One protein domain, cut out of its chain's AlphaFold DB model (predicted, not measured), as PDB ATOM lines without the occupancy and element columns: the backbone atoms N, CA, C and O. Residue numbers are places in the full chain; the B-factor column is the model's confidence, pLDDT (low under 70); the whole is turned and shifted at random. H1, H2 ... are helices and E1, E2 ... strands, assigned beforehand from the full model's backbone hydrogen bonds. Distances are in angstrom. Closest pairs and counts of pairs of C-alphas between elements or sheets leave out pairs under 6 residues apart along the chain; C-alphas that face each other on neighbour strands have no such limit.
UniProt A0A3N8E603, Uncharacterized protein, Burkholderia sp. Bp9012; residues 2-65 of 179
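Overview. This is residues 2 to 65 of the 179 residues of an uncharacterized protein of Burkholderia sp. Bp9012 (UniProt A0A3N8E603). Picture one twisted sheet of four strands, folded back and forth in hairpins, with one short helix, H1, slantwise over one face and no named helix over the other. A tail, residues 2 to 8, leads into H1, and the link of residues 40 to 48 makes a loop beyond the ends of E2 and E3. The printed part has 64 residues, with one named helix and four named strands in the order H1 E1 E2 E3 E4; the sheet runs E1 E2 E3 E4, each neighbour pair antiparallel, and the class is mixed, helices and strands. The whole is compact, with a radius of gyration of the C-alphas of 11.6 A, and elongated in outline, spanning 32 by 20 by 20 A along its three main axes.

Along the chain. Start at C-alpha 2, at (14.363, -31.860, 98.572), and read on to C-alpha 9 at (8.076, -33.675, 80.724), where H1 begins. H1 takes residues 9 to 17 and measures 12.3 A from first to last C-alpha. After a short link of 7 residues, find C-alpha 25 at (17.414, -22.245, 76.037); here E1 begins, and it runs through residues 25 to 31 over 15.3 A. Two residues further on E2 begins, residues 34 to 39, 17.1 A long. A short link of 9 residues then leads to E3, residues 49 to 53, 13.8 A long. After a tight link of 5 residues comes E4, residues 59 to 63, 13.6 A long, which ends at C-alpha 63, at (17.113, -12.182, 77.425).

Arrangement. Begin with the sheet, where E1 to E4 form a meander, each strand the antiparallel neighbour of the one before. E1 and E2 are a hairpin with a tight link, and their directions stand at 152 degrees; look for N 29 and O 36, 3.0 A apart, and N 36 and O 29, 2.9 A apart, within hydrogen-bond range. E2 and E3, the inner strands, are a hairpin at 166 degrees; here N 37 and O 51 are 2.8 A apart, within hydrogen-bond range, as are N 51 and O 37, also 2.8 A apart. E3 and E4 are a hairpin at 176 degrees, with N 52 and O 60 within hydrogen-bond range at 2.8 A. E1 and E4 are the edge strands, and they are apart. The sheet is twisted: its C-alphas lie up to 4.3 A off the best plane through them. Now look back to H1, which is on the sheet, at a height over the sheet of 9.4 A. It lies over E2 and runs slantwise to the strands, at 36 degrees to E2 on the local plane. The closest C-alphas of H1 and E1 are those of Leu 16 and Leu 25, 5.3 A apart; those of H1 and E2 are Leu 15 and Ala 37, 6.2 A apart. In H1 every O i to N i+4 pair is within hydrogen-bond range.

Size, cuts and confidence. The two C-alphas farthest apart are those of Asn 2 and Leu 65, the first and last printed residues, at 35.2 A. The printed part has no cut, and no link between its named elements is long. The mean pLDDT of the printed part is 87.4; look at residues 2 to 7 for the values under 70, where the model's confidence is low.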
ATOM      1  N   ASN A   2      14.581 -31.141  99.823       36.72
ATOM      2  CA  ASN A   2      14.363 -31.860  98.572       36.72
ATOM      3  C   ASN A   2      13.173 -31.185  97.869       36.72
ATOM      4  O   ASN A   2      12.050 -31.309  98.356       36.72
ATOM      5  N   LEU A   3      13.408 -30.425  96.796       45.56
ATOM      6  CA  LEU A   3      12.349 -29.831  95.964       45.56
ATOM      7  C   LEU A   3      11.716 -30.949  95.119       45.56
ATOM      8  O   LEU A   3      12.000 -31.126  93.941       45.56
ATOM      9  N   GLY A   4      10.935 -31.797  95.787       42.78
ATOM     10  CA  GLY A   4      10.393 -33.052  95.271       42.78
ATOM     11  C   GLY A   4       9.136 -32.898  94.420       42.78
ATOM     12  O   GLY A   4       8.171 -33.621  94.648       42.78
ATOM     13  N   TYR A   5       9.137 -32.001  93.438       51.22
ATOM     14  CA  TYR A   5       8.141 -32.039  92.368       51.22
ATOM     15  C   TYR A   5       8.846 -32.450  91.084       51.22
ATOM     16  O   TYR A   5       9.629 -31.658  90.583       51.22
ATOM     17  N   PRO A   6       8.633 -33.657  90.533       61.56
ATOM     18  CA  PRO A   6       9.172 -33.966  89.218       61.56
ATOM     19  C   PRO A   6       8.601 -32.962  88.214       61.56
ATOM     20  O   PRO A   6       7.379 -32.847  88.075       61.56
ATOM     21  N   LEU A   7       9.480 -32.224  87.530       67.25
ATOM     22  CA  LEU A   7       9.070 -31.391  86.408       67.25
ATOM     23  C   LEU A   7       8.386 -32.301  85.392       67.25
ATOM     24  O   LEU A   7       8.983 -33.263  84.905       67.25
ATOM     25  N   GLN A   8       7.117 -32.034  85.099       76.69
ATOM     26  CA  GLN A   8       6.407 -32.808  84.091       76.69
ATOM     27  C   GLN A   8       7.129 -32.632  82.749       76.69
ATOM     28  O   GLN A   8       7.464 -31.508  82.381       76.69
ATOM     29  N   ALA A   9       7.339 -33.716  81.995       72.88
ATOM     30  CA  ALA A   9       8.076 -33.675  80.724       72.88
ATOM     31  C   ALA A   9       7.498 -32.653  79.718       72.88
ATOM     32  O   ALA A   9       8.225 -32.035  78.938       72.88
ATOM     33  N   ASN A  10       6.183 -32.424  79.775       79.81
ATOM     34  CA  ASN A  10       5.509 -31.405  78.971       79.81
ATOM     35  C   ASN A  10       5.901 -29.983  79.395       79.81
ATOM     36  O   ASN A  10       6.120 -29.127  78.541       79.81
ATOM     37  N   LEU A  11       6.048 -29.744  80.700       85.88
ATOM     38  CA  LEU A  11       6.419 -28.449  81.260       85.88
ATOM     39  C   LEU A  11       7.882 -28.105  80.946       85.88
ATOM     40  O   LEU A  11       8.173 -26.978  80.554       85.88
ATOM     41  N   SER A  12       8.788 -29.089  81.015       87.94
ATOM     42  CA  SER A  12      10.178 -28.911  80.568       87.94
ATOM     43  C   SER A  12      10.279 -28.600  79.076       87.94
ATOM     44  O   SER A  12      11.075 -27.756  78.674       87.94
ATOM     45  N   GLY A  13       9.454 -29.253  78.249       89.94
ATOM     46  CA  GLY A  13       9.411 -28.989  76.812       89.94
ATOM     47  C   GLY A  13       8.960 -27.563  76.500       89.94
ATOM     48  O   GLY A  13       9.585 -26.890  75.685       89.94
ATOM     49  N   LEU A  14       7.920 -27.078  77.190       91.06
ATOM     50  CA  LEU A  14       7.447 -25.698  77.047       91.06
ATOM     51  C   LEU A  14       8.493 -24.685  77.504       91.06
ATOM     52  O   LEU A  14       8.748 -23.729  76.783       91.06
ATOM     53  N   LEU A  15       9.129 -24.916  78.654       91.19
ATOM     54  CA  LEU A  15      10.203 -24.064  79.159       91.19
ATOM     55  C   LEU A  15      11.349 -23.923  78.151       91.19
ATOM     56  O   LEU A  15      11.739 -22.806  77.827       91.19
ATOM     57  N   LEU A  16      11.847 -25.034  77.600       94.12
ATOM     58  CA  LEU A  16      12.924 -25.018  76.600       94.12
ATOM     59  C   LEU A  16      12.486 -24.483  75.231       94.12
ATOM     60  O   LEU A  16      13.337 -24.124  74.416       94.12
ATOM     61  N   ALA A  17      11.184 -24.437  74.944       92.69
ATOM     62  CA  ALA A  17      10.655 -23.874  73.703       92.69
ATOM     63  C   ALA A  17      10.591 -22.340  73.721       92.69
ATOM     64  O   ALA A  17      10.526 -21.731  72.654       92.69
ATOM     65  N   MET A  18      10.640 -21.719  74.902       92.25
ATOM     66  CA  MET A  18      10.664 -20.263  75.050       92.25
ATOM     67  C   MET A  18      11.961 -19.664  74.492       92.25
ATOM     68  O   MET A  18      13.013 -20.314  74.460       92.25
ATOM     69  N   ARG A  19      11.888 -18.415  74.041       93.06
ATOM     70  CA  ARG A  19      12.977 -17.657  73.425       93.06
ATOM     71  C   ARG A  19      12.991 -16.218  73.957       93.06
ATOM     72  O   ARG A  19      12.674 -15.287  73.208       93.06
ATOM     73  N   PRO A  20      13.388 -16.005  75.227       92.00
ATOM     74  CA  PRO A  20      13.629 -14.665  75.765       92.00
ATOM     75  C   PRO A  20      14.486 -13.833  74.813       92.00
ATOM     76  O   PRO A  20      15.629 -14.195  74.561       92.00
ATOM     77  N   ALA A  21      13.950 -12.744  74.257       89.94
ATOM     78  CA  ALA A  21      14.657 -11.913  73.274       89.94
ATOM     79  C   ALA A  21      15.311 -12.723  72.125       89.94
ATOM     80  O   ALA A  21      16.419 -12.418  71.687       89.94
ATOM     81  N   ASN A  22      14.624 -13.772  71.652       90.69
ATOM     82  CA  ASN A  22      15.093 -14.712  70.627       90.69
ATOM     83  C   ASN A  22      16.285 -15.611  71.034       90.69
ATOM     84  O   ASN A  22      16.908 -16.248  70.185       90.69
ATOM     85  N   VAL A  23      16.595 -15.715  72.327       93.25
ATOM     86  CA  VAL A  23      17.678 -16.565  72.842       93.25
ATOM     87  C   VAL A  23      17.211 -18.006  73.019       93.25
ATOM     88  O   VAL A  23      16.179 -18.273  73.624       93.25
ATOM     89  N   MET A  24      17.989 -18.966  72.516       94.69
ATOM     90  CA  MET A  24      17.705 -20.391  72.691       94.69
ATOM     91  C   MET A  24      18.100 -20.878  74.092       94.69
ATOM     92  O   MET A  24      19.225 -20.665  74.540       94.69
ATOM     93  N   LEU A  25      17.183 -21.592  74.748       96.62
ATOM     94  CA  LEU A  25      17.414 -22.245  76.037       96.62
ATOM     95  C   LEU A  25      17.819 -23.709  75.824       96.62
ATOM     96  O   LEU A  25      17.295 -24.376  74.930       96.62
ATOM     97  N   SER A  26      18.760 -24.203  76.626       95.94
ATOM     98  CA  SER A  26      19.388 -25.521  76.451       95.94
ATOM     99  C   SER A  26      19.466 -26.357  77.731       95.94
ATOM    100  O   SER A  26      19.629 -27.574  77.638       95.94
ATOM    101  N   GLY A  27      19.309 -25.750  78.910       94.62
ATOM    102  CA  GLY A  27      19.331 -26.450  80.197       94.62
ATOM    103  C   GLY A  27      18.143 -26.088  81.077       94.62
ATOM    104  O   GLY A  27      17.650 -24.966  81.009       94.62
ATOM    105  N   ILE A  28      17.698 -27.033  81.912       95.12
ATOM    106  CA  ILE A  28      16.724 -26.799  82.985       95.12
ATOM    107  C   ILE A  28      17.266 -27.372  84.290       95.12
ATOM    108  O   ILE A  28      17.759 -28.499  84.316       95.12
ATOM    109  N   GLU A  29      17.096 -26.627  85.375       93.44
ATOM    110  CA  GLU A  29      17.428 -27.057  86.728       93.44
ATOM    111  C   GLU A  29      16.375 -26.581  87.744       93.44
ATOM    112  O   GLU A  29      15.682 -25.584  87.502       93.44
ATOM    113  N   PRO A  30      16.229 -27.273  88.887       92.00
ATOM    114  CA  PRO A  30      15.532 -26.714  90.035       92.00
ATOM    115  C   PRO A  30      16.252 -25.449  90.510       92.00
ATOM    116  O   PRO A  30      17.473 -25.457  90.667       92.00
ATOM    117  N   TYR A  31      15.501 -24.388  90.781       91.31
ATOM    118  CA  TYR A  31      16.044 -23.124  91.273       91.31
ATOM    119  C   TYR A  31      15.072 -22.504  92.271       91.31
ATOM    120  O   TYR A  31      13.887 -22.369  91.973       91.31
ATOM    121  N   GLU A  32      15.570 -22.155  93.458       88.94
ATOM    122  CA  GLU A  32      14.766 -21.635  94.572       88.94
ATOM    123  C   GLU A  32      13.483 -22.451  94.817       88.94
ATOM    124  O   GLU A  32      13.565 -23.607  95.227       88.94
ATOM    125  N   ASN A  33      12.304 -21.872  94.577       87.81
ATOM    126  CA  ASN A  33      11.006 -22.515  94.789       87.81
ATOM    127  C   ASN A  33      10.391 -23.066  93.495       87.81
ATOM    128  O   ASN A  33       9.212 -23.421  93.481       87.81
ATOM    129  N   GLY A  34      11.163 -23.151  92.412       90.38
ATOM    130  CA  GLY A  34      10.641 -23.496  91.100       90.38
ATOM    131  C   GLY A  34      11.684 -24.039  90.129       90.38
ATOM    132  O   GLY A  34      12.543 -24.846  90.497       90.38
ATOM    133  N   TRP A  35      11.556 -23.645  88.861       92.75
ATOM    134  CA  TRP A  35      12.332 -24.199  87.749       92.75
ATOM    135  C   TRP A  35      12.921 -23.102  86.883       92.75
ATOM    136  O   TRP A  35      12.204 -22.206  86.438       92.75
ATOM    137  N   LEU A  36      14.216 -23.218  86.604       95.31
ATOM    138  CA  LEU A  36      14.969 -22.270  85.801       95.31
ATOM    139  C   LEU A  36      15.465 -22.949  84.525       95.31
ATOM    140  O   LEU A  36      16.209 -23.928  84.577       95.31
ATOM    141  N   ALA A  37      15.053 -22.415  83.381       96.75
ATOM    142  CA  ALA A  37      15.563 -22.771  82.068       96.75
ATOM    143  C   ALA A  37      16.573 -21.713  81.614       96.75
ATOM    144  O   ALA A  37      16.250 -20.528  81.625       96.75
ATOM    145  N   LYS A  38      17.778 -22.116  81.203       97.62
ATOM    146  CA  LYS A  38      18.870 -21.206  80.818       97.62
ATOM    147  C   LYS A  38      19.388 -21.514  79.420       97.62
ATOM    148  O   LYS A  38      19.309 -22.648  78.941       97.62
ATOM    149  N   SER A  39      19.931 -20.487  78.783       97.50
ATOM    150  CA  SER A  39      20.781 -20.606  77.595       97.50
ATOM    151  C   SER A  39      22.076 -21.367  77.893       97.50
ATOM    152  O   SER A  39      22.391 -21.681  79.042       97.50
ATOM    153  N   THR A  40      22.832 -21.690  76.846       96.50
ATOM    154  CA  THR A  40      24.205 -22.180  77.009       96.50
ATOM    155  C   THR A  40      25.080 -21.009  77.463       96.50
ATOM    156  O   THR A  40      24.959 -19.939  76.861       96.50
ATOM    157  N   PRO A  41      25.935 -21.185  78.487       95.50
ATOM    158  CA  PRO A  41      26.835 -20.122  78.900       95.50
ATOM    159  C   PRO A  41      27.883 -19.857  77.816       95.50
ATOM    160  O   PRO A  41      28.269 -20.769  77.075       95.50
ATOM    161  N   ASP A  42      28.339 -18.615  77.722       93.69
ATOM    162  CA  ASP A  42      29.468 -18.253  76.871       93.69
ATOM    163  C   ASP A  42      30.821 -18.675  77.484       93.69
ATOM    164  O   ASP A  42      30.887 -19.440  78.450       93.69
ATOM    165  N   SER A  43      31.926 -18.216  76.886       94.06
ATOM    166  CA  SER A  43      33.283 -18.527  77.357       94.06
ATOM    167  C   SER A  43      33.593 -17.986  78.751       94.06
ATOM    168  O   SER A  43      34.476 -18.533  79.413       94.06
ATOM    169  N   ASP A  44      32.881 -16.947  79.181       94.31
ATOM    170  CA  ASP A  44      33.061 -16.299  80.478       94.31
ATOM    171  C   ASP A  44      32.098 -16.871  81.533       94.31
ATOM    172  O   ASP A  44      32.195 -16.544  82.716       94.31
ATOM    173  N   GLY A  45      31.220 -17.799  81.134       93.31
ATOM    174  CA  GLY A  45      30.239 -18.435  82.008       93.31
ATOM    175  C   GLY A  45      28.916 -17.674  82.101       93.31
ATOM    176  O   GLY A  45      28.057 -18.061  82.895       93.31
ATOM    177  N   GLU A  46      28.736 -16.625  81.299       93.56
ATOM    178  CA  GLU A  46      27.562 -15.760  81.335       93.56
ATOM    179  C   GLU A  46      26.431 -16.314  80.467       93.56
ATOM    180  O   GLU A  46      26.645 -16.963  79.440       93.56
ATOM    181  N   TYR A  47      25.193 -16.051  80.882       95.25
ATOM    182  CA  TYR A  47      23.996 -16.527  80.194       95.25
ATOM    183  C   TYR A  47      23.328 -15.391  79.425       95.25
ATOM    184  O   TYR A  47      23.023 -14.335  79.972       95.25
ATOM    185  N   SER A  48      22.994 -15.641  78.161       95.00
ATOM    186  CA  SER A  48      22.302 -14.664  77.309       95.00
ATOM    187  C   SER A  48      20.790 -14.625  77.535       95.00
ATOM    188  O   SER A  48      20.110 -13.747  77.016       95.00
ATOM    189  N   GLY A  49      20.234 -15.553  78.310       96.06
ATOM    190  CA  GLY A  49      18.816 -15.545  78.645       96.06
ATOM    191  C   GLY A  49      18.374 -16.718  79.507       96.06
ATOM    192  O   GLY A  49      19.022 -17.774  79.526       96.06
ATOM    193  N   TYR A  50      17.254 -16.510  80.198       96.94
ATOM    194  CA  TYR A  50      16.588 -17.490  81.040       96.94
ATOM    195  C   TYR A  50      15.064 -17.328  81.045       96.94
ATOM    196  O   TYR A  50      14.513 -16.273  80.723       96.94
ATOM    197  N   VAL A  51      14.389 -18.396  81.462       95.69
ATOM    198  CA  VAL A  51      12.989 -18.384  81.885       95.69
ATOM    199  C   VAL A  51      12.889 -19.052  83.245       95.69
ATOM    200  O   VAL A  51      13.361 -20.174  83.420       95.69
ATOM    201  N   TYR A  52      12.264 -18.372  84.196       93.94
ATOM    202  CA  TYR A  52      12.027 -18.869  85.544       93.94
ATOM    203  C   TYR A  52      10.528 -19.026  85.786       93.94
ATOM    204  O   TYR A  52       9.742 -18.125  85.494       93.94
ATOM    205  N   ILE A  53      10.125 -20.177  86.316       90.69
ATOM    206  CA  ILE A  53       8.786 -20.383  86.870       90.69
ATOM    207  C   ILE A  53       8.937 -20.465  88.375       90.69
ATOM    208  O   ILE A  53       9.549 -21.412  88.867       90.69
ATOM    209  N   ASP A  54       8.340 -19.516  89.086       87.06
ATOM    210  CA  ASP A  54       8.318 -19.523  90.543       87.06
ATOM    211  C   ASP A  54       7.277 -20.509  91.087       87.06
ATOM    212  O   ASP A  54       6.219 -20.741  90.489       87.06
ATOM    213  N   GLY A  55       7.532 -21.028  92.287       77.62
ATOM    214  CA  GLY A  55       6.574 -21.826  93.050       77.62
ATOM    215  C   GLY A  55       5.290 -21.060  93.383       77.62
ATOM    216  O   GLY A  55       4.234 -21.673  93.541       77.62
ATOM    217  N   ASN A  56       5.342 -19.721  93.396       78.25
ATOM    218  CA  ASN A  56       4.169 -18.856  93.533       78.25
ATOM    219  C   ASN A  56       3.507 -18.507  92.197       78.25
ATOM    220  O   ASN A  56       2.788 -17.511  92.116       78.25
ATOM    221  N   LYS A  57       3.684 -19.340  91.161       75.56
ATOM    222  CA  LYS A  57       2.881 -19.257  89.935       75.56
ATOM    223  C   LYS A  57       3.127 -17.953  89.145       75.56
ATOM    224  O   LYS A  57       2.214 -17.409  88.527       75.56
ATOM    225  N   SER A  58       4.366 -17.459  89.115       85.50
ATOM    226  CA  SER A  58       4.805 -16.406  88.187       85.50
ATOM    227  C   SER A  58       5.762 -16.964  87.141       85.50
ATOM    228  O   SER A  58       6.491 -17.918  87.406       85.50
ATOM    229  N   ILE A  59       5.764 -16.359  85.953       89.50
ATOM    230  CA  ILE A  59       6.709 -16.672  84.880       89.50
ATOM    231  C   ILE A  59       7.532 -15.417  84.625       89.50
ATOM    232  O   ILE A  59       6.979 -14.366  84.306       89.50
ATOM    233  N   GLU A  60       8.842 -15.541  84.750       93.06
ATOM    234  CA  GLU A  60       9.805 -14.508  84.406       93.06
ATOM    235  C   GLU A  60      10.603 -14.952  83.183       93.06
ATOM    236  O   GLU A  60      10.977 -16.116  83.052       93.06
ATOM    237  N   MET A  61      10.851 -14.020  82.270       93.56
ATOM    238  CA  MET A  61      11.598 -14.248  81.041       93.56
ATOM    239  C   MET A  61      12.562 -13.084  80.846       93.56
ATOM    240  O   MET A  61      12.130 -11.935  80.765       93.56
ATOM    241  N   VAL A  62      13.852 -13.385  80.717       94.56
ATOM    242  CA  VAL A  62      14.902 -12.380  80.522       94.56
ATOM    243  C   VAL A  62      15.843 -12.836  79.426       94.56
ATOM    244  O   VAL A  62      16.267 -13.989  79.406       94.56
ATOM    245  N   GLY A  63      16.172 -11.931  78.507       94.06
ATOM    246  CA  GLY A  63      17.113 -12.182  77.425       94.06
ATOM    247  C   GLY A  63      17.924 -10.940  77.101       94.06
ATOM    248  O   GLY A  63      17.425  -9.817  77.186       94.06
ATOM    249  N   VAL A  64      19.177 -11.157  76.724       93.44
ATOM    250  CA  VAL A  64      20.114 -10.124  76.301       93.44
ATOM    251  C   VAL A  64      19.889  -9.844  74.820       93.44
ATOM    252  O   VAL A  64      20.003 -10.728  73.965       93.44
ATOM    253  N   LEU A  65      19.578  -8.586  74.505       90.62
ATOM    254  CA  LEU A  65      19.532  -8.130  73.122       90.62
ATOM    255  C   LEU A  65      20.942  -8.137  72.541       90.62
ATOM    256  O   LEU A  65      21.855  -7.505  73.070       90.62
TER     257      LEU A  65